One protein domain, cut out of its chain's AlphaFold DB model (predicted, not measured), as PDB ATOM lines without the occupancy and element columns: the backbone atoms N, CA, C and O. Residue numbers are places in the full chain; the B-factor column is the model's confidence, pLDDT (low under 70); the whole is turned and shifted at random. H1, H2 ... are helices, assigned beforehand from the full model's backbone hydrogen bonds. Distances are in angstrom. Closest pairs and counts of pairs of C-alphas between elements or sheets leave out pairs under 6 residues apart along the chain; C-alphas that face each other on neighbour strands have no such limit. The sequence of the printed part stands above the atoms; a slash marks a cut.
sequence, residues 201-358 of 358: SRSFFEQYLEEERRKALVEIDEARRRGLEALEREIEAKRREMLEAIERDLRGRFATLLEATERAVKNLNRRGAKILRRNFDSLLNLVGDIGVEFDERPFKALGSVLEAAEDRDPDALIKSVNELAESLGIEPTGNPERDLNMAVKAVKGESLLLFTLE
ATOM      1  N   SER A 201     185.503 216.067 140.594       57.00
ATOM      2  CA  SER A 201     186.343 216.210 139.410       57.00
ATOM      3  C   SER A 201     187.399 217.288 139.628       57.00
ATOM      4  O   SER A 201     187.128 218.369 140.148       57.00
ATOM      5  N   ARG A 202     188.630 217.006 139.192       51.94
ATOM      6  CA  ARG A 202     189.751 217.951 139.290       51.94
ATOM      7  C   ARG A 202     189.449 219.283 138.582       51.94
ATOM      8  O   ARG A 202     189.823 220.325 139.093       51.94
ATOM      9  N   SER A 203     188.705 219.243 137.476       53.78
ATOM     10  CA  SER A 203     188.298 220.416 136.693       53.78
ATOM     11  C   SER A 203     187.244 221.291 137.380       53.78
ATOM     12  O   SER A 203     187.313 222.507 137.266       53.78
ATOM     13  N   PHE A 204     186.285 220.707 138.111       52.75
ATOM     14  CA  PHE A 204     185.335 221.487 138.917       52.75
ATOM     15  C   PHE A 204     186.042 222.162 140.092       52.75
ATOM     16  O   PHE A 204     185.772 223.321 140.386       52.75
ATOM     17  N   PHE A 205     186.989 221.467 140.729       55.09
ATOM     18  CA  PHE A 205     187.823 222.077 141.763       55.09
ATOM     19  C   PHE A 205     188.693 223.200 141.205       55.09
ATOM     20  O   PHE A 205     188.756 224.254 141.824       55.09
ATOM     21  N   GLU A 206     189.306 223.010 140.034       54.31
ATOM     22  CA  GLU A 206     190.062 224.051 139.330       54.31
ATOM     23  C   GLU A 206     189.166 225.254 138.977       54.31
ATOM     24  O   GLU A 206     189.585 226.381 139.205       54.31
ATOM     25  N   GLN A 207     187.915 225.041 138.544       55.25
ATOM     26  CA  GLN A 207     186.945 226.114 138.275       55.25
ATOM     27  C   GLN A 207     186.438 226.826 139.536       55.25
ATOM     28  O   GLN A 207     186.338 228.048 139.535       55.25
ATOM     29  N   TYR A 208     186.145 226.103 140.622       53.97
ATOM     30  CA  TYR A 208     185.772 226.704 141.908       53.97
ATOM     31  C   TYR A 208     186.938 227.505 142.497       53.97
ATOM     32  O   TYR A 208     186.753 228.630 142.953       53.97
ATOM     33  N   LEU A 209     188.161 226.965 142.414       56.00
ATOM     34  CA  LEU A 209     189.391 227.690 142.731       56.00
ATOM     35  C   LEU A 209     189.577 228.896 141.814       56.00
ATOM     36  O   LEU A 209     190.034 229.921 142.291       56.00
ATOM     37  N   GLU A 210     189.238 228.816 140.528       58.53
ATOM     38  CA  GLU A 210     189.282 229.951 139.600       58.53
ATOM     39  C   GLU A 210     188.216 231.016 139.892       58.53
ATOM     40  O   GLU A 210     188.505 232.204 139.756       58.53
ATOM     41  N   GLU A 211     187.014 230.636 140.327       58.59
ATOM     42  CA  GLU A 211     185.957 231.558 140.756       58.59
ATOM     43  C   GLU A 211     186.290 232.234 142.087       58.59
ATOM     44  O   GLU A 211     186.147 233.454 142.206       58.59
ATOM     45  N   GLU A 212     186.803 231.483 143.063       53.41
ATOM     46  CA  GLU A 212     187.380 232.036 144.292       53.41
ATOM     47  C   GLU A 212     188.607 232.903 143.978       53.41
ATOM     48  O   GLU A 212     188.705 234.014 144.487       53.41
ATOM     49  N   ARG A 213     189.490 232.490 143.054       52.03
ATOM     50  CA  ARG A 213     190.597 233.319 142.534       52.03
ATOM     51  C   ARG A 213     190.068 234.598 141.892       52.03
ATOM     52  O   ARG A 213     190.657 235.644 142.120       52.03
ATOM     53  N   ARG A 214     188.964 234.562 141.136       57.59
ATOM     54  CA  ARG A 214     188.310 235.746 140.540       57.59
ATOM     55  C   ARG A 214     187.718 236.687 141.575       57.59
ATOM     56  O   ARG A 214     187.860 237.894 141.419       57.59
ATOM     57  N   LYS A 215     187.098 236.163 142.631       56.12
ATOM     58  CA  LYS A 215     186.633 236.977 143.765       56.12
ATOM     59  C   LYS A 215     187.800 237.545 144.568       56.12
ATOM     60  O   LYS A 215     187.734 238.669 145.050       56.12
ATOM     61  N   ALA A 216     188.886 236.786 144.669       49.19
ATOM     62  CA  ALA A 216     190.092 237.181 145.370       49.19
ATOM     63  C   ALA A 216     190.968 238.145 144.551       49.19
ATOM     64  O   ALA A 216     191.735 238.883 145.158       49.19
ATOM     65  N   LEU A 217     190.861 238.193 143.218       46.06
ATOM     66  CA  LEU A 217     191.749 238.881 142.255       46.06
ATOM     67  C   LEU A 217     191.928 240.407 142.433       46.06
ATOM     68  O   LEU A 217     192.595 241.038 141.621       46.06
ATOM     69  N   VAL A 218     191.391 240.999 143.500       54.69
ATOM     70  CA  VAL A 218     191.546 242.419 143.830       54.69
ATOM     71  C   VAL A 218     192.844 242.744 144.602       54.69
ATOM     72  O   VAL A 218     193.243 243.900 144.585       54.69
ATOM     73  N   GLU A 219     193.589 241.791 145.191       52.50
ATOM     74  CA  GLU A 219     194.832 242.115 145.947       52.50
ATOM     75  C   GLU A 219     195.951 241.045 145.840       52.50
ATOM     76  O   GLU A 219     195.686 239.847 145.865       52.50
ATOM     77  N   ILE A 220     197.226 241.432 145.723       53.56
ATOM     78  CA  ILE A 220     198.384 240.507 145.607       53.56
ATOM     79  C   ILE A 220     199.075 240.317 146.971       53.56
ATOM     80  O   ILE A 220     199.214 241.295 147.691       53.56
ATOM     81  N   ASP A 221     199.525 239.086 147.299       57.22
ATOM     82  CA  ASP A 221     200.893 238.793 147.811       57.22
ATOM     83  C   ASP A 221     201.131 237.311 148.173       57.22
ATOM     84  O   ASP A 221     200.201 236.559 148.442       57.22
ATOM     85  N   GLU A 222     202.396 236.865 148.194       56.62
ATOM     86  CA  GLU A 222     202.883 235.480 148.411       56.62
ATOM     87  C   GLU A 222     202.305 234.732 149.631       56.62
ATOM     88  O   GLU A 222     202.294 233.496 149.662       56.62
ATOM     89  N   ALA A 223     201.798 235.453 150.634       57.16
ATOM     90  CA  ALA A 223     201.032 234.878 151.738       57.16
ATOM     91  C   ALA A 223     199.743 234.193 151.244       57.16
ATOM     92  O   ALA A 223     199.383 233.132 151.752       57.16
ATOM     93  N   ARG A 224     199.110 234.719 150.185       53.59
ATOM     94  CA  ARG A 224     198.023 234.050 149.459       53.59
ATOM     95  C   ARG A 224     198.496 232.835 148.706       53.59
ATOM     96  O   ARG A 224     197.774 231.858 148.703       53.59
ATOM     97  N   ARG A 225     199.672 232.847 148.077       59.78
ATOM     98  CA  ARG A 225     200.156 231.654 147.367       59.78
ATOM     99  C   ARG A 225     200.372 230.499 148.344       59.78
ATOM    100  O   ARG A 225     199.900 229.399 148.094       59.78
ATOM    101  N   ARG A 226     200.963 230.777 149.510       65.50
ATOM    102  CA  ARG A 226     201.078 229.799 150.604       65.50
ATOM    103  C   ARG A 226     199.724 229.415 151.207       65.50
ATOM    104  O   ARG A 226     199.517 228.243 151.496       65.50
ATOM    105  N   GLY A 227     198.805 230.370 151.365       64.50
ATOM    106  CA  GLY A 227     197.439 230.117 151.834       64.50
ATOM    107  C   GLY A 227     196.612 229.278 150.857       64.50
ATOM    108  O   GLY A 227     195.901 228.380 151.281       64.50
ATOM    109  N   LEU A 228     196.766 229.505 149.554       61.03
ATOM    110  CA  LEU A 228     196.120 228.763 148.472       61.03
ATOM    111  C   LEU A 228     196.733 227.377 148.309       61.03
ATOM    112  O   LEU A 228     195.993 226.425 148.141       61.03
ATOM    113  N   GLU A 229     198.053 227.230 148.422       69.25
ATOM    114  CA  GLU A 229     198.697 225.912 148.447       69.25
ATOM    115  C   GLU A 229     198.303 225.115 149.702       69.25
ATOM    116  O   GLU A 229     198.182 223.891 149.645       69.25
ATOM    117  N   ALA A 230     198.099 225.786 150.841       73.06
ATOM    118  CA  ALA A 230     197.561 225.161 152.047       73.06
ATOM    119  C   ALA A 230     196.094 224.749 151.853       73.06
ATOM    120  O   ALA A 230     195.745 223.620 152.189       73.06
ATOM    121  N   LEU A 231     195.278 225.610 151.238       65.06
ATOM    122  CA  LEU A 231     193.883 225.330 150.903       65.06
ATOM    123  C   LEU A 231     193.769 224.181 149.891       65.06
ATOM    124  O   LEU A 231     192.981 223.271 150.093       65.06
ATOM    125  N   GLU A 232     194.590 224.167 148.838       64.44
ATOM    126  CA  GLU A 232     194.663 223.079 147.855       64.44
ATOM    127  C   GLU A 232     195.038 221.758 148.538       64.44
ATOM    128  O   GLU A 232     194.401 220.737 148.287       64.44
ATOM    129  N   ARG A 233     196.012 221.766 149.460       74.19
ATOM    130  CA  ARG A 233     196.366 220.569 150.243       74.19
ATOM    131  C   ARG A 233     195.244 220.120 151.169       74.19
ATOM    132  O   ARG A 233     195.011 218.917 151.275       74.19
ATOM    133  N   GLU A 234     194.570 221.050 151.837       70.00
ATOM    134  CA  GLU A 234     193.452 220.753 152.729       70.00
ATOM    135  C   GLU A 234     192.261 220.192 151.942       70.00
ATOM    136  O   GLU A 234     191.684 219.178 152.326       70.00
ATOM    137  N   ILE A 235     191.968 220.762 150.775       63.62
ATOM    138  CA  ILE A 235     190.929 220.296 149.856       63.62
ATOM    139  C   ILE A 235     191.282 218.922 149.279       63.62
ATOM    140  O   ILE A 235     190.430 218.037 149.247       63.62
ATOM    141  N   GLU A 236     192.525 218.687 148.857       68.50
ATOM    142  CA  GLU A 236     192.958 217.381 148.345       68.50
ATOM    143  C   GLU A 236     192.974 216.314 149.455       68.50
ATOM    144  O   GLU A 236     192.701 215.136 149.203       68.50
ATOM    145  N   ALA A 237     193.260 216.710 150.699       73.88
ATOM    146  CA  ALA A 237     193.108 215.850 151.868       73.88
ATOM    147  C   ALA A 237     191.628 215.519 152.119       73.88
ATOM    148  O   ALA A 237     191.293 214.343 152.249       73.88
ATOM    149  N   LYS A 238     190.732 216.515 152.078       69.81
ATOM    150  CA  LYS A 238     189.280 216.313 152.202       69.81
ATOM    151  C   LYS A 238     188.703 215.462 151.078       69.81
ATOM    152  O   LYS A 238     187.894 214.579 151.337       69.81
ATOM    153  N   ARG A 239     189.162 215.646 149.841       67.50
ATOM    154  CA  ARG A 239     188.783 214.806 148.700       67.50
ATOM    155  C   ARG A 239     189.164 213.347 148.937       67.50
ATOM    156  O   ARG A 239     188.338 212.469 148.709       67.50
ATOM    157  N   ARG A 240     190.389 213.081 149.398       72.56
ATOM    158  CA  ARG A 240     190.830 211.719 149.744       72.56
ATOM    159  C   ARG A 240     190.015 211.132 150.891       72.56
ATOM    160  O   ARG A 240     189.527 210.019 150.753       72.56
ATOM    161  N   GLU A 241     189.783 211.905 151.949       76.06
ATOM    162  CA  GLU A 241     188.944 211.505 153.085       76.06
ATOM    163  C   GLU A 241     187.528 211.105 152.631       76.06
ATOM    164  O   GLU A 241     187.004 210.072 153.045       76.06
ATOM    165  N   MET A 242     186.928 211.878 151.723       70.81
ATOM    166  CA  MET A 242     185.616 211.578 151.151       70.81
ATOM    167  C   MET A 242     185.616 210.313 150.289       70.81
ATOM    168  O   MET A 242     184.693 209.511 150.402       70.81
ATOM    169  N   LEU A 243     186.635 210.113 149.448       72.44
ATOM    170  CA  LEU A 243     186.767 208.895 148.638       72.44
ATOM    171  C   LEU A 243     186.909 207.650 149.520       72.44
ATOM    172  O   LEU A 243     186.220 206.656 149.300       72.44
ATOM    173  N   GLU A 244     187.737 207.730 150.560       77.88
ATOM    174  CA  GLU A 244     187.895 206.655 151.540       77.88
ATOM    175  C   GLU A 244     186.598 206.393 152.314       77.88
ATOM    176  O   GLU A 244     186.271 205.243 152.605       77.88
ATOM    177  N   ALA A 245     185.833 207.436 152.647       76.38
ATOM    178  CA  ALA A 245     184.534 207.284 153.294       76.38
ATOM    179  C   ALA A 245     183.515 206.582 152.384       76.38
ATOM    180  O   ALA A 245     182.796 205.697 152.852       76.38
ATOM    181  N   ILE A 246     183.495 206.923 151.091       76.50
ATOM    182  CA  ILE A 246     182.655 206.260 150.086       76.50
ATOM    183  C   ILE A 246     183.010 204.776 149.985       76.50
ATOM    184  O   ILE A 246     182.131 203.918 150.087       76.50
ATOM    185  N   GLU A 247     184.297 204.463 149.834       74.88
ATOM    186  CA  GLU A 247     184.782 203.085 149.758       74.88
ATOM    187  C   GLU A 247     184.440 202.299 151.033       74.88
ATOM    188  O   GLU A 247     183.973 201.159 150.964       74.88
ATOM    189  N   ARG A 248     184.606 202.922 152.206       81.31
ATOM    190  CA  ARG A 248     184.288 202.324 153.508       81.31
ATOM    191  C   ARG A 248     182.795 202.031 153.669       81.31
ATOM    192  O   ARG A 248     182.458 200.941 154.131       81.31
ATOM    193  N   ASP A 249     181.908 202.958 153.299       80.50
ATOM    194  CA  ASP A 249     180.452 202.753 153.384       80.50
ATOM    195  C   ASP A 249     180.000 201.630 152.440       80.50
ATOM    196  O   ASP A 249     179.263 200.730 152.849       80.50
ATOM    197  N   LEU A 250     180.501 201.614 151.201       79.31
ATOM    198  CA  LEU A 250     180.181 200.568 150.226       79.31
ATOM    199  C   LEU A 250     180.676 199.188 150.670       79.31
ATOM    200  O   LEU A 250     179.899 198.231 150.653       79.31
ATOM    201  N   ARG A 251     181.924 199.081 151.150       78.50
ATOM    202  CA  ARG A 251     182.450 197.831 151.725       78.50
ATOM    203  C   ARG A 251     181.648 197.378 152.942       78.50
ATOM    204  O   ARG A 251     181.331 196.198 153.053       78.50
ATOM    205  N   GLY A 252     181.269 198.299 153.830       81.81
ATOM    206  CA  GLY A 252     180.450 197.987 155.003       81.81
ATOM    207  C   GLY A 252     179.066 197.439 154.637       81.81
ATOM    208  O   GLY A 252     178.600 196.459 155.226       81.81
ATOM    209  N   ARG A 253     178.414 198.022 153.623       81.94
ATOM    210  CA  ARG A 253     177.135 197.524 153.090       81.94
ATOM    211  C   ARG A 253     177.285 196.155 152.443       81.94
ATOM    212  O   ARG A 253     176.462 195.280 152.702       81.94
ATOM    213  N   PHE A 254     178.342 195.959 151.659       79.88
ATOM    214  CA  PHE A 254     178.657 194.675 151.041       79.88
ATOM    215  C   PHE A 254     178.886 193.581 152.095       79.88
ATOM    216  O   PHE A 254     178.252 192.532 152.030       79.88
ATOM    217  N   ALA A 255     179.680 193.856 153.135       80.19
ATOM    218  CA  ALA A 255     179.894 192.936 154.254       80.19
ATOM    219  C   ALA A 255     178.584 192.586 154.983       80.19
ATOM    220  O   ALA A 255     178.321 191.424 155.287       80.19
ATOM    221  N   THR A 256     177.725 193.584 155.218       84.12
ATOM    222  CA  THR A 256     176.413 193.374 155.853       84.12
ATOM    223  C   THR A 256     175.504 192.486 154.994       84.12
ATOM    224  O   THR A 256     174.783 191.641 155.528       84.12
ATOM    225  N   LEU A 257     175.535 192.650 153.666       82.75
ATOM    226  CA  LEU A 257     174.807 191.786 152.734       82.75
ATOM    227  C   LEU A 257     175.365 190.365 152.717       82.75
ATOM    228  O   LEU A 257     174.577 189.420 152.750       82.75
ATOM    229  N   LEU A 258     176.689 190.204 152.718       79.75
ATOM    230  CA  LEU A 258     177.336 188.896 152.791       79.75
ATOM    231  C   LEU A 258     176.945 188.142 154.064       79.75
ATOM    232  O   LEU A 258     176.491 187.006 153.976       79.75
ATOM    233  N   GLU A 259     177.010 188.785 155.232       82.88
ATOM    234  CA  GLU A 259     176.570 188.172 156.494       82.88
ATOM    235  C   GLU A 259     175.097 187.762 156.464       82.88
ATOM    236  O   GLU A 259     174.706 186.706 156.963       82.88
ATOM    237  N   ALA A 260     174.239 188.626 155.924       81.44
ATOM    238  CA  ALA A 260     172.820 188.329 155.860       81.44
ATOM    239  C   ALA A 260     172.532 187.181 154.876       81.44
ATOM    240  O   ALA A 260     171.632 186.379 155.132       81.44
ATOM    241  N   THR A 261     173.330 187.067 153.813       79.50
ATOM    242  CA  THR A 261     173.295 185.961 152.847       79.50
ATOM    243  C   THR A 261     173.759 184.660 153.492       79.50
ATOM    244  O   THR A 261     173.030 183.676 153.433       79.50
ATOM    245  N   GLU A 262     174.881 184.669 154.216       81.31
ATOM    246  CA  GLU A 262     175.365 183.524 154.998       81.31
ATOM    247  C   GLU A 262     174.276 183.013 155.956       81.31
ATOM    248  O   GLU A 262     173.948 181.824 155.974       81.31
ATOM    249  N   ARG A 263     173.638 183.914 156.716       80.12
ATOM    250  CA  ARG A 263     172.541 183.547 157.628       80.12
ATOM    251  C   ARG A 263     171.312 183.023 156.888       80.12
ATOM    252  O   ARG A 263     170.609 182.170 157.431       80.12
ATOM    253  N   ALA A 264     171.001 183.548 155.706       75.62
ATOM    254  CA  ALA A 264     169.861 183.094 154.914       75.62
ATOM    255  C   ALA A 264     170.093 181.692 154.338       75.62
ATOM    256  O   ALA A 264     169.168 180.879 154.383       75.62
ATOM    257  N   VAL A 265     171.317 181.411 153.875       73.56
ATOM    258  CA  VAL A 265     171.757 180.097 153.385       73.56
ATOM    259  C   VAL A 265     171.728 179.072 154.522       73.56
ATOM    260  O   VAL A 265     171.036 178.065 154.391       73.56
ATOM    261  N   LYS A 266     172.318 179.386 155.687       76.88
ATOM    262  CA  LYS A 266     172.290 178.519 156.886       76.88
ATOM    263  C   LYS A 266     170.877 178.165 157.362       76.88
ATOM    264  O   LYS A 266     170.633 177.073 157.857       76.88
ATOM    265  N   ASN A 267     169.931 179.099 157.243       72.94
ATOM    266  CA  ASN A 267     168.562 178.920 157.745       72.94
ATOM    267  C   ASN A 267     167.533 178.559 156.654       72.94
ATOM    268  O   ASN A 267     166.336 178.538 156.949       72.94
ATOM    269  N   LEU A 268     167.953 178.336 155.398       66.19
ATOM    270  CA  LEU A 268     167.086 178.036 154.241       66.19
ATOM    271  C   LEU A 268     165.866 178.981 154.102       66.19
ATOM    272  O   LEU A 268     164.756 178.578 153.724       66.19
ATOM    273  N   ASN A 269     166.035 180.265 154.434       64.56
ATOM    274  CA  ASN A 269     164.910 181.186 154.598       64.56
ATOM    275  C   ASN A 269     164.541 181.926 153.295       64.56
ATOM    276  O   ASN A 269     165.054 183.009 153.005       64.56
ATOM    277  N   ARG A 270     163.558 181.383 152.557       60.66
ATOM    278  CA  ARG A 270     163.020 181.916 151.278       60.66
ATOM    279  C   ARG A 270     162.703 183.416 151.276       60.66
ATOM    280  O   ARG A 270     162.988 184.111 150.307       60.66
ATOM    281  N   ARG A 271     162.055 183.931 152.330       61.72
ATOM    282  CA  ARG A 271     161.635 185.349 152.370       61.72
ATOM    283  C   ARG A 271     162.819 186.293 152.578       61.72
ATOM    284  O   ARG A 271     162.729 187.452 152.184       61.72
ATOM    285  N   GLY A 272     163.903 185.796 153.174       68.06
ATOM    286  CA  GLY A 272     165.145 186.540 153.354       68.06
ATOM    287  C   GLY A 272     165.845 186.796 152.022       68.06
ATOM    288  O   GLY A 272     166.139 187.949 151.722       68.06
ATOM    289  N   ALA A 273     166.011 185.761 151.192       70.38
ATOM    290  CA  ALA A 273     166.741 185.839 149.920       70.38
ATOM    291  C   ALA A 273     166.192 186.923 148.974       70.38
ATOM    292  O   ALA A 273     166.943 187.774 148.508       70.38
ATOM    293  N   LYS A 274     164.867 187.000 148.794       74.12
ATOM    294  CA  LYS A 274     164.239 188.021 147.934       74.12
ATOM    295  C   LYS A 274     164.443 189.459 148.430       74.12
ATOM    296  O   LYS A 274     164.570 190.391 147.636       74.12
ATOM    297  N   ILE A 275     164.438 189.668 149.749       78.69
ATOM    298  CA  ILE A 275     164.722 190.984 150.346       78.69
ATOM    299  C   ILE A 275     166.206 191.325 150.160       78.69
ATOM    300  O   ILE A 275     166.532 192.467 149.840       78.69
ATOM    301  N   LEU A 276     167.092 190.338 150.312       80.69
ATOM    302  CA  LEU A 276     168.529 190.498 150.103       80.69
ATOM    303  C   LEU A 276     168.866 190.824 148.650       80.69
ATOM    304  O   LEU A 276     169.630 191.756 148.432       80.69
ATOM    305  N   ARG A 277     168.227 190.160 147.679       80.06
ATOM    306  CA  ARG A 277     168.352 190.471 146.247       80.06
ATOM    307  C   ARG A 277     168.011 191.932 145.965       80.06
ATOM    308  O   ARG A 277     168.828 192.651 145.411       80.06
ATOM    309  N   ARG A 278     166.868 192.424 146.457       81.38
ATOM    310  CA  ARG A 278     166.491 193.843 146.297       81.38
ATOM    311  C   ARG A 278     167.511 194.805 146.906       81.38
ATOM    312  O   ARG A 278     167.797 195.846 146.319       81.38
ATOM    313  N   ASN A 279     168.043 194.481 148.085       81.44
ATOM    314  CA  ASN A 279     169.070 195.305 148.722       81.44
ATOM    315  C   ASN A 279     170.393 195.267 147.939       81.44
ATOM    316  O   ASN A 279     171.075 196.285 147.851       81.44
ATOM    317  N   PHE A 280     170.735 194.116 147.358       83.69
ATOM    318  CA  PHE A 280     171.903 193.928 146.505       83.69
ATOM    319  C   PHE A 280     171.773 194.698 145.183       83.69
ATOM    320  O   PHE A 280     172.670 195.467 144.848       83.69
ATOM    321  N   ASP A 281     170.627 194.619 144.504       83.88
ATOM    322  CA  ASP A 281     170.341 195.403 143.296       83.88
ATOM    323  C   ASP A 281     170.417 196.909 143.584       83.88
ATOM    324  O   ASP A 281     170.935 197.691 142.787       83.88
ATOM    325  N   SER A 282     169.925 197.343 144.749       81.81
ATOM    326  CA  SER A 282     170.061 198.735 145.177       81.81
ATOM    327  C   SER A 282     171.520 199.140 145.388       81.81
ATOM    328  O   SER A 282     171.874 200.269 145.057       81.81
ATOM    329  N   LEU A 283     172.353 198.256 145.944       82.38
ATOM    330  CA  LEU A 283     173.780 198.513 146.125       82.38
ATOM    331  C   LEU A 283     174.504 198.583 144.776       82.38
ATOM    332  O   LEU A 283     175.296 199.495 144.581       82.38
ATOM    333  N   LEU A 284     174.200 197.681 143.840       80.50
ATOM    334  CA  LEU A 284     174.765 197.699 142.488       80.50
ATOM    335  C   LEU A 284     174.408 198.977 141.729       80.50
ATOM    336  O   LEU A 284     175.287 199.599 141.138       80.50
ATOM    337  N   ASN A 285     173.142 199.396 141.785       82.12
ATOM    338  CA  ASN A 285     172.717 200.663 141.192       82.12
ATOM    339  C   ASN A 285     173.478 201.840 141.812       82.12
ATOM    340  O   ASN A 285     173.969 202.699 141.091       82.12
ATOM    341  N   LEU A 286     173.629 201.846 143.142       79.50
ATOM    342  CA  LEU A 286     174.379 202.885 143.839       79.50
ATOM    343  C   LEU A 286     175.849 202.909 143.394       79.50
ATOM    344  O   LEU A 286     176.363 203.977 143.091       79.50
ATOM    345  N   VAL A 287     176.510 201.750 143.313       76.44
ATOM    346  CA  VAL A 287     177.895 201.621 142.824       76.44
ATOM    347  C   VAL A 287     178.025 202.146 141.392       76.44
ATOM    348  O   VAL A 287     178.915 202.953 141.123       76.44
ATOM    349  N   GLY A 288     177.107 201.754 140.503       72.12
ATOM    350  CA  GLY A 288     177.066 202.232 139.121       72.12
ATOM    351  C   GLY A 288     176.880 203.748 139.020       72.12
ATOM    352  O   GLY A 288     177.565 204.400 138.236       72.12
ATOM    353  N   ASP A 289     176.021 204.329 139.860       73.69
ATOM    354  CA  ASP A 289     175.731 205.766 139.848       73.69
ATOM    355  C   ASP A 289     176.897 206.631 140.382       73.69
ATOM    356  O   ASP A 289     176.967 207.824 140.077       73.69
ATOM    357  N   ILE A 290     177.806 206.067 141.188       70.38
ATOM    358  CA  ILE A 290     178.945 206.783 141.798       70.38
ATOM    359  C   ILE A 290     180.110 206.963 140.818       70.38
ATOM    360  O   ILE A 290     180.867 207.929 140.942       70.38
ATOM    361  N   GLY A 291     180.264 206.043 139.861       60.97
ATOM    362  CA  GLY A 291     181.354 206.071 138.882       60.97
ATOM    363  C   GLY A 291     182.732 205.713 139.455       60.97
ATOM    364  O   GLY A 291     183.743 206.161 138.920       60.97
ATOM    365  N   VAL A 292     182.789 204.945 140.551       63.34
ATOM    366  CA  VAL A 292     184.036 204.364 141.087       63.34
ATOM    367  C   VAL A 292     184.224 202.967 140.498       63.34
ATOM    368  O   VAL A 292     183.310 202.148 140.563       63.34
ATOM    369  N   GLU A 293     185.411 202.685 139.958       56.34
ATOM    370  CA  GLU A 293     185.792 201.333 139.541       56.34
ATOM    371  C   GLU A 293     185.925 200.430 140.773       56.34
ATOM    372  O   GLU A 293     186.857 200.565 141.569       56.34
ATOM    373  N   PHE A 294     184.979 199.509 140.933       63.97
ATOM    374  CA  PHE A 294     185.085 198.398 141.870       63.97
ATOM    375  C   PHE A 294     185.430 197.126 141.107       63.97
ATOM    376  O   PHE A 294     185.043 196.966 139.951       63.97
ATOM    377  N   ASP A 295     186.129 196.198 141.765       68.25
ATOM    378  CA  ASP A 295     186.214 194.841 141.240       68.25
ATOM    379  C   ASP A 295     184.793 194.269 141.190       68.25
ATOM    380  O   ASP A 295     184.154 194.060 142.221       68.25
ATOM    381  N   GLU A 296     184.261 194.088 139.984       69.06
ATOM    382  CA  GLU A 296     182.902 193.595 139.779       69.06
ATOM    383  C   GLU A 296     182.771 192.105 140.106       69.06
ATOM    384  O   GLU A 296     181.649 191.621 140.271       69.06
ATOM    385  N   ARG A 297     183.882 191.355 140.181       75.50
ATOM    386  CA  ARG A 297     183.846 189.891 140.328       75.50
ATOM    387  C   ARG A 297     183.164 189.457 141.632       75.50
ATOM    388  O   ARG A 297     182.231 188.660 141.529       75.50
ATOM    389  N   PRO A 298     183.500 190.012 142.817       77.38
ATOM    390  CA  PRO A 298     182.833 189.637 144.065       77.38
ATOM    391  C   PRO A 298     181.354 190.016 144.099       77.38
ATOM    392  O   PRO A 298     180.540 189.306 144.687       77.38
ATOM    393  N   PHE A 299     180.976 191.116 143.443       76.44
ATOM    394  CA  PHE A 299     179.576 191.512 143.345       76.44
ATOM    395  C   PHE A 299     178.801 190.558 142.432       76.44
ATOM    396  O   PHE A 299     177.763 190.048 142.843       76.44
ATOM    397  N   LYS A 300     179.308 190.255 141.232       80.88
ATOM    398  CA  LYS A 300     178.667 189.299 140.314       80.88
ATOM    399  C   LYS A 300     178.505 187.926 140.960       80.88
ATOM    400  O   LYS A 300     177.406 187.382 140.922       80.88
ATOM    401  N   ALA A 301     179.547 187.427 141.622       82.19
ATOM    402  CA  ALA A 301     179.495 186.148 142.319       82.19
ATOM    403  C   ALA A 301     178.462 186.147 143.461       82.19
ATOM    404  O   ALA A 301     177.674 185.211 143.577       82.19
ATOM    405  N   LEU A 302     178.371 187.226 144.251       83.06
ATOM    406  CA  LEU A 302     177.322 187.362 145.268       83.06
ATOM    407  C   LEU A 302     175.911 187.401 144.652       83.06
ATOM    408  O   LEU A 302     174.979 186.823 145.211       83.06
ATOM    409  N   GLY A 303     175.753 188.050 143.496       81.88
ATOM    410  CA  GLY A 303     174.507 188.043 142.728       81.88
ATOM    411  C   GLY A 303     174.076 186.624 142.348       81.88
ATOM    412  O   GLY A 303     172.931 186.250 142.611       81.88
ATOM    413  N   SER A 304     175.007 185.817 141.829       83.81
ATOM    414  CA  SER A 304     174.784 184.401 141.500       83.81
ATOM    415  C   SER A 304     174.394 183.573 142.729       83.81
ATOM    416  O   SER A 304     173.448 182.792 142.668       83.81
ATOM    417  N   VAL A 305     175.047 183.795 143.880       82.50
ATOM    418  CA  VAL A 305     174.690 183.130 145.150       82.50
ATOM    419  C   VAL A 305     173.254 183.455 145.559       82.50
ATOM    420  O   VAL A 305     172.507 182.565 145.966       82.50
ATOM    421  N   LEU A 306     172.846 184.722 145.445       82.62
ATOM    422  CA  LEU A 306     171.483 185.145 145.766       82.62
ATOM    423  C   LEU A 306     170.447 184.575 144.785       82.62
ATOM    424  O   LEU A 306     169.331 184.289 145.213       82.62
ATOM    425  N   GLU A 307     170.806 184.395 143.509       83.44
ATOM    426  CA  GLU A 307     169.970 183.719 142.499       83.44
ATOM    427  C   GLU A 307     169.747 182.257 142.848       83.44
ATOM    428  O   GLU A 307     168.615 181.829 143.054       83.44
ATOM    429  N   ALA A 308     170.840 181.517 143.026       82.75
ATOM    430  CA  ALA A 308     170.794 180.098 143.335       82.75
ATOM    431  C   ALA A 308     170.054 179.831 144.658       82.75
ATOM    432  O   ALA A 308     169.310 178.853 144.785       82.75
ATOM    433  N   ALA A 309     170.195 180.732 145.637       80.12
ATOM    434  CA  ALA A 309     169.450 180.675 146.891       80.12
ATOM    435  C   ALA A 309     167.941 180.952 146.722       80.12
ATOM    436  O   ALA A 309     167.133 180.400 147.479       80.12
ATOM    437  N   GLU A 310     167.538 181.798 145.766       79.94
ATOM    438  CA  GLU A 310     166.128 182.041 145.431       79.94
ATOM    439  C   GLU A 310     165.523 180.842 144.679       79.94
ATOM    440  O   GLU A 310     164.439 180.372 145.054       79.94
ATOM    441  N   ASP A 311     166.266 180.292 143.717       81.38
ATOM    442  CA  ASP A 311     165.840 179.204 142.829       81.38
ATOM    443  C   ASP A 311     165.910 177.811 143.472       81.38
ATOM    444  O   ASP A 311     165.263 176.874 143.002       81.38
ATOM    445  N   ARG A 312     166.598 177.684 144.617       70.06
ATOM    446  CA  ARG A 312     166.818 176.425 145.357       70.06
ATOM    447  C   ARG A 312     167.565 175.372 144.556       70.06
ATOM    448  O   ARG A 312     167.279 174.182 144.687       70.06
ATOM    449  N   ASP A 313     168.519 175.814 143.762       80.62
ATOM    450  CA  ASP A 313     169.422 174.914 143.075       80.62
ATOM    451  C   ASP A 313     170.656 174.697 143.970       80.62
ATOM    452  O   ASP A 313     171.491 175.598 144.083       80.62
ATOM    453  N   PRO A 314     170.754 173.559 144.687       78.25
ATOM    454  CA  PRO A 314     171.871 173.299 145.589       78.25
ATOM    455  C   PRO A 314     173.201 173.182 144.838       78.25
ATOM    456  O   PRO A 314     174.225 173.608 145.370       78.25
ATOM    457  N   ASP A 315     173.188 172.683 143.602       81.38
ATOM    458  CA  ASP A 315     174.396 172.525 142.793       81.38
ATOM    459  C   ASP A 315     174.862 173.889 142.271       81.38
ATOM    460  O   ASP A 315     176.045 174.233 142.375       81.38
ATOM    461  N   ALA A 316     173.927 174.724 141.804       84.44
ATOM    462  CA  ALA A 316     174.236 176.107 141.446       84.44
ATOM    463  C   ALA A 316     174.650 176.942 142.665       84.44
ATOM    464  O   ALA A 316     175.485 177.836 142.525       84.44
ATOM    465  N   LEU A 317     174.115 176.658 143.858       82.75
ATOM    466  CA  LEU A 317     174.484 177.359 145.087       82.75
ATOM    467  C   LEU A 317     175.923 177.038 145.487       82.75
ATOM    468  O   LEU A 317     176.690 177.964 145.735       82.75
ATOM    469  N   ILE A 318     176.309 175.758 145.504       82.75
ATOM    470  CA  ILE A 318     177.690 175.338 145.789       82.75
ATOM    471  C   ILE A 318     178.647 175.986 144.785       82.75
ATOM    472  O   ILE A 318     179.631 176.608 145.180       82.75
ATOM    473  N   LYS A 319     178.321 175.918 143.489       86.94
ATOM    474  CA  LYS A 319     179.135 176.529 142.435       86.94
ATOM    475  C   LYS A 319     179.280 178.044 142.618       86.94
ATOM    476  O   LYS A 319     180.395 178.553 142.597       86.94
ATOM    477  N   SER A 320     178.175 178.749 142.847       85.62
ATOM    478  CA  SER A 320     178.179 180.210 143.001       85.62
ATOM    479  C   SER A 320     178.932 180.659 144.256       85.62
ATOM    480  O   SER A 320     179.590 181.697 144.248       85.62
ATOM    481  N   VAL A 321     178.855 179.887 145.346       83.19
ATOM    482  CA  VAL A 321     179.599 180.182 146.578       83.19
ATOM    483  C   VAL A 321     181.100 179.946 146.388       83.19
ATOM    484  O   VAL A 321     181.894 180.755 146.866       83.19
ATOM    485  N   ASN A 322     181.493 178.910 145.641       84.69
ATOM    486  CA  ASN A 322     182.897 178.681 145.295       84.69
ATOM    487  C   ASN A 322     183.450 179.826 144.434       84.69
ATOM    488  O   ASN A 322     184.504 180.372 144.748       84.69
ATOM    489  N   GLU A 323     182.704 180.257 143.411       86.38
ATOM    490  CA  GLU A 323     183.067 181.412 142.575       86.38
ATOM    491  C   GLU A 323     183.207 182.700 143.411       86.38
ATOM    492  O   GLU A 323     184.100 183.514 143.171       86.38
ATOM    493  N   LEU A 324     182.360 182.881 144.433       85.62
ATOM    494  CA  LEU A 324     182.463 184.004 145.365       85.62
ATOM    495  C   LEU A 324     183.733 183.921 146.220       85.62
ATOM    496  O   LEU A 324     184.431 184.928 146.351       85.62
ATOM    497  N   ALA A 325     184.051 182.750 146.772       82.81
ATOM    498  CA  ALA A 325     185.273 182.537 147.546       82.81
ATOM    499  C   ALA A 325     186.527 182.815 146.698       82.81
ATOM    500  O   ALA A 325     187.380 183.607 147.103       82.81
ATOM    501  N   GLU A 326     186.582 182.278 145.476       85.06
ATOM    502  CA  GLU A 326     187.682 182.507 144.533       85.06
ATOM    503  C   GLU A 326     187.817 183.984 144.152       85.06
ATOM    504  O   GLU A 326     188.923 184.526 144.129       85.06
ATOM    505  N   SER A 327     186.695 184.674 143.912       83.44
ATOM    506  CA  SER A 327     186.699 186.110 143.598       83.44
ATOM    507  C   SER A 327     187.255 186.977 144.734       83.44
ATOM    508  O   SER A 327     187.726 188.086 144.489       83.44
ATOM    509  N   LEU A 328     187.231 186.462 145.966       80.81
ATOM    510  CA  LEU A 328     187.790 187.091 147.163       80.81
ATOM    511  C   LEU A 328     189.197 186.569 147.506       80.81
ATOM    512  O   LEU A 328     189.754 186.962 148.531       80.81
ATOM    513  N   GLY A 329     189.785 185.719 146.656       79.06
ATOM    514  CA  GLY A 329     191.126 185.158 146.837       79.06
ATOM    515  C   GLY A 329     191.203 184.027 147.866       79.06
ATOM    516  O   GLY A 329     192.256 183.830 148.469       79.06
ATOM    517  N   ILE A 330     190.100 183.316 148.097       83.56
ATOM    518  CA  ILE A 330     189.990 182.205 149.049       83.56
ATOM    519  C   ILE A 330     189.894 180.898 148.259       83.56
ATOM    520  O   ILE A 330     189.122 180.817 147.305       83.56
ATOM    521  N   GLU A 331     190.640 179.869 148.663       82.19
ATOM    522  CA  GLU A 331     190.471 178.526 148.099       82.19
ATOM    523  C   GLU A 331     189.151 177.905 148.598       82.19
ATOM    524  O   GLU A 331     188.957 177.783 149.814       82.19
ATOM    525  N   PRO A 332     188.226 177.529 147.694       82.88
ATOM    526  CA  PRO A 332     186.944 176.958 148.079       82.88
ATOM    527  C   PRO A 332     187.110 175.541 148.630       82.88
ATOM    528  O   PRO A 332     187.815 174.702 148.070       82.88
ATOM    529  N   THR A 333     186.409 175.255 149.723       81.69
ATOM    530  CA  THR A 333     186.389 173.932 150.364       81.69
ATOM    531  C   THR A 333     185.303 173.024 149.791       81.69
ATOM    532  O   THR A 333     185.277 171.831 150.091       81.69
ATOM    533  N   GLY A 334     184.385 173.575 148.986       76.56
ATOM    534  CA  GLY A 334     183.219 172.864 148.462       76.56
ATOM    535  C   GLY A 334     182.083 172.742 149.479       76.56
ATOM    536  O   GLY A 334     181.037 172.173 149.168       76.56
ATOM    537  N   ASN A 335     182.262 173.287 150.688       80.88
ATOM    538  CA  ASN A 335     181.200 173.438 151.668       80.88
ATOM    539  C   ASN A 335     180.699 174.891 151.637       80.88
ATOM    540  O   ASN A 335     181.387 175.780 152.152       80.88
ATOM    541  N   PRO A 336     179.480 175.147 151.126       79.00
ATOM    542  CA  PRO A 336     178.992 176.503 150.924       79.00
ATOM    543  C   PRO A 336     178.880 177.296 152.232       79.00
ATOM    544  O   PRO A 336     179.082 178.504 152.229       79.00
ATOM    545  N   GLU A 337     178.617 176.656 153.376       79.88
ATOM    546  CA  GLU A 337     178.571 177.369 154.658       79.88
ATOM    547  C   GLU A 337     179.960 177.801 155.143       79.88
ATOM    548  O   GLU A 337     180.108 178.897 155.692       79.88
ATOM    549  N   ARG A 338     180.975 176.945 154.954       80.44
ATOM    550  CA  ARG A 338     182.367 177.239 155.330       80.44
ATOM    551  C   ARG A 338     182.932 178.328 154.421       80.44
ATOM    552  O   ARG A 338     183.499 179.295 154.925       80.44
ATOM    553  N   ASP A 339     182.685 178.221 153.122       81.81
ATOM    554  CA  ASP A 339     183.184 179.152 152.108       81.81
ATOM    555  C   ASP A 339     182.536 180.546 152.232       81.81
ATOM    556  O   ASP A 339     183.244 181.554 152.210       81.81
ATOM    557  N   LEU A 340     181.225 180.635 152.509       80.94
ATOM    558  CA  LEU A 340     180.558 181.913 152.825       80.94
ATOM    559  C   LEU A 340     181.086 182.555 154.115       80.94
ATOM    560  O   LEU A 340     181.260 183.772 154.170       80.94
ATOM    561  N   ASN A 341     181.353 181.764 155.156       81.88
ATOM    562  CA  ASN A 341     181.907 182.280 156.410       81.88
ATOM    563  C   ASN A 341     183.332 182.828 156.203       81.88
ATOM    564  O   ASN A 341     183.659 183.917 156.676       81.88
ATOM    565  N   MET A 342     184.167 182.122 155.433       80.81
ATOM    566  CA  MET A 342     185.495 182.616 155.055       80.81
ATOM    567  C   MET A 342     185.407 183.899 154.218       80.81
ATOM    568  O   MET A 342     186.131 184.853 154.506       80.81
ATOM    569  N   ALA A 343     184.472 183.978 153.265       80.75
ATOM    570  CA  ALA A 343     184.211 185.185 152.479       80.75
ATOM    571  C   ALA A 343     183.827 186.393 153.357       80.75
ATOM    572  O   ALA A 343     184.375 187.484 153.191       80.75
ATOM    573  N   VAL A 344     182.940 186.202 154.343       81.12
ATOM    574  CA  VAL A 344     182.558 187.249 155.309       81.12
ATOM    575  C   VAL A 344     183.774 187.758 156.089       81.12
ATOM    576  O   VAL A 344     183.944 188.968 156.249       81.12
ATOM    577  N   LYS A 345     184.633 186.852 156.566       79.25
ATOM    578  CA  LYS A 345     185.834 187.201 157.342       79.25
ATOM    579  C   LYS A 345     186.889 187.922 156.510       79.25
ATOM    580  O   LYS A 345     187.451 188.913 156.976       79.25
ATOM    581  N   ALA A 346     187.104 187.480 155.272       78.81
ATOM    582  CA  ALA A 346     188.036 188.112 154.345       78.81
ATOM    583  C   ALA A 346     187.653 189.573 154.068       78.81
ATOM    584  O   ALA A 346     188.489 190.469 154.164       78.81
ATOM    585  N   VAL A 347     186.365 189.842 153.827       74.31
ATOM    586  CA  VAL A 347     185.858 191.202 153.576       74.31
ATOM    587  C   VAL A 347     185.973 192.108 154.811       74.31
ATOM    588  O   VAL A 347     186.117 193.323 154.675       74.31
ATOM    589  N   LYS A 348     185.965 191.536 156.021       71.81
ATOM    590  CA  LYS A 348     186.213 192.264 157.277       71.81
ATOM    591  C   LYS A 348     187.694 192.509 157.578       71.81
ATOM    592  O   LYS A 348     187.991 193.260 158.505       71.81
ATOM    593  N   GLY A 349     188.609 191.895 156.827       65.75
ATOM    594  CA  GLY A 349     190.041 191.927 157.123       65.75
ATOM    595  C   GLY A 349     190.428 191.098 158.352       65.75
ATOM    596  O   GLY A 349     191.447 191.375 158.981       65.75
ATOM    597  N   GLU A 350     189.616 190.104 158.728       71.25
ATOM    598  CA  GLU A 350     189.951 189.162 159.799       71.25
ATOM    599  C   GLU A 350     190.966 188.117 159.300       71.25
ATOM    600  O   GLU A 350     190.931 187.695 158.144       71.25
ATOM    601  N   SER A 351     191.881 187.681 160.176       49.78
ATOM    602  CA  SER A 351     192.891 186.675 159.821       49.78
ATOM    603  C   SER A 351     192.240 185.322 159.512       49.78
ATOM    604  O   SER A 351     191.594 184.719 160.371       49.78
ATOM    605  N   LEU A 352     192.458 184.823 158.292       51.06
ATOM    606  CA  LEU A 352     191.964 183.523 157.823       51.06
ATOM    607  C   LEU A 352     192.810 182.333 158.323       51.06
ATOM    608  O   LEU A 352     192.395 181.184 158.185       51.06
ATOM    609  N   LEU A 353     193.959 182.594 158.966       44.59
ATOM    610  CA  LEU A 353     194.938 181.582 159.405       44.59
ATOM    611  C   LEU A 353     194.409 180.583 160.452       44.59
ATOM    612  O   LEU A 353     195.064 179.586 160.732       44.59
ATOM    613  N   LEU A 354     193.233 180.827 161.033       39.72
ATOM    614  CA  LEU A 354     192.609 179.932 162.013       39.72
ATOM    615  C   LEU A 354     191.769 178.802 161.386       39.72
ATOM    616  O   LEU A 354     191.309 177.940 162.125       39.72
ATOM    617  N   PHE A 355     191.551 178.786 160.063       41.03
ATOM    618  CA  PHE A 355     190.662 177.815 159.392       41.03
ATOM    619  C   PHE A 355     191.358 176.876 158.396       41.03
ATOM    620  O   PHE A 355     190.707 175.983 157.853       41.03
ATOM    621  N   THR A 356     192.669 177.032 158.197       39.00
ATOM    622  CA  THR A 356     193.524 176.125 157.407       39.00
ATOM    623  C   THR A 356     194.089 174.958 158.235       39.00
ATOM    624  O   THR A 356     194.979 174.259 157.763       39.00
ATOM    625  N   LEU A 357     193.629 174.775 159.481       31.41
ATOM    626  CA  LEU A 357     194.169 173.804 160.448       31.41
ATOM    627  C   LEU A 357     193.159 172.743 160.934       31.41
ATOM    628  O   LEU A 357     193.389 172.130 161.973       31.41
ATOM    629  N   GLU A 358     192.087 172.484 160.183       34.47
ATOM    630  CA  GLU A 358     191.259 171.274 160.362       34.47
ATOM    631  C   GLU A 358     191.147 170.477 159.071       34.47
ATOM    632  O   GLU A 358     190.601 171.046 158.089       34.47
TER     633      GLU A 358
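What this domain is: This is residues 201 to 358 of the 358 residues of an uncharacterized protein of Candidatus Bathyarchaeota archaeon ex4484_40 (UniProt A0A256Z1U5). One very long helix, H2, makes the length of the domain; its last part forms a five-helix bundle with H3, H4, H5 and H6, in which H3 and H6 pack on H2 and H5 packs on H4 and H6, and at its other end H1 folds back near H2 without touching it. Residues 217 to 223, the tight link from H1 to H2 and the first two residues of H2, 222 and 223, stick out, and a tail without a named helix, residues 349 to 358, follows H6. The printed part has 158 residues with six named helices, H1 to H6 in order along the chain, and no named strand; the class is all helix. The whole is only just loose, close to extended, with a radius of gyration of the C-alphas of 22.6 A, and spans 72 by 35 by 19 A.

How they stand to each other: H1, residues 202 to 216, touches no helix but is near H2, residues 222 to 266. H2 touches H3, residues 270 to 290, with its residues 250 to 264 alone; the two are a hairpin at a shallow tilt of 19 degrees, and their closest C-alphas, of Ala 264 and Gly 272, are 6.0 A apart. H3 and H4, residues 296 to 311, are a hairpin at 24 degrees, closest at the C-alphas of Ala 273 and Glu 310, 5.9 A. H2 and H4 only just touch, with 3 pairs of C-alphas within 8 A, the closest those of Val 265 and Ala 309, 6.9 A. H4 and H5, residues 314 to 327, are a hairpin at 14 degrees, with the C-alphas of Ala 301 and Leu 324 closest at 4.8 A. H5 touches H6, residues 336 to 348, and the two run the same way at a shallow tilt of 27 degrees; the closest C-alphas are those of Ile 318 and Pro 336, 5.4 A. H6 touches H2 at its residues 251 to 266 alone, opposite ways at 16 degrees, closest at the C-alphas of Glu 262 and Leu 340, 5.9 A. H2 and H5 are apart, as are H3 and H6. Every O i to N i+4 pair is within hydrogen-bond range in H1, H2, H4, H5 and H6; in H3 it is 15 of 17.

Where its parts are: H1 begins at C-alpha 202 (189.751, 217.951, 139.290) and is 20.2 A long. H2 runs 65.2 A from C-alpha 222 (202.883, 235.480, 148.411) to C-alpha 266 (172.290, 178.519, 156.886). H3 is 31.0 A long, H4 22.5 A, H5 19.7 A and H6 18.5 A, ending at C-alpha 348 (186.213, 192.264, 157.277).

The domain as a whole: The C-alphas of Val 218 and Glu 358 are the two farthest apart, at 73.0 A. The printed part has no cut and ends at the chain's last residue. No link is long. The mean pLDDT of the printed part is 71.6; 55 residues are under 70, among them residues 201 to 229 and 351 to 358.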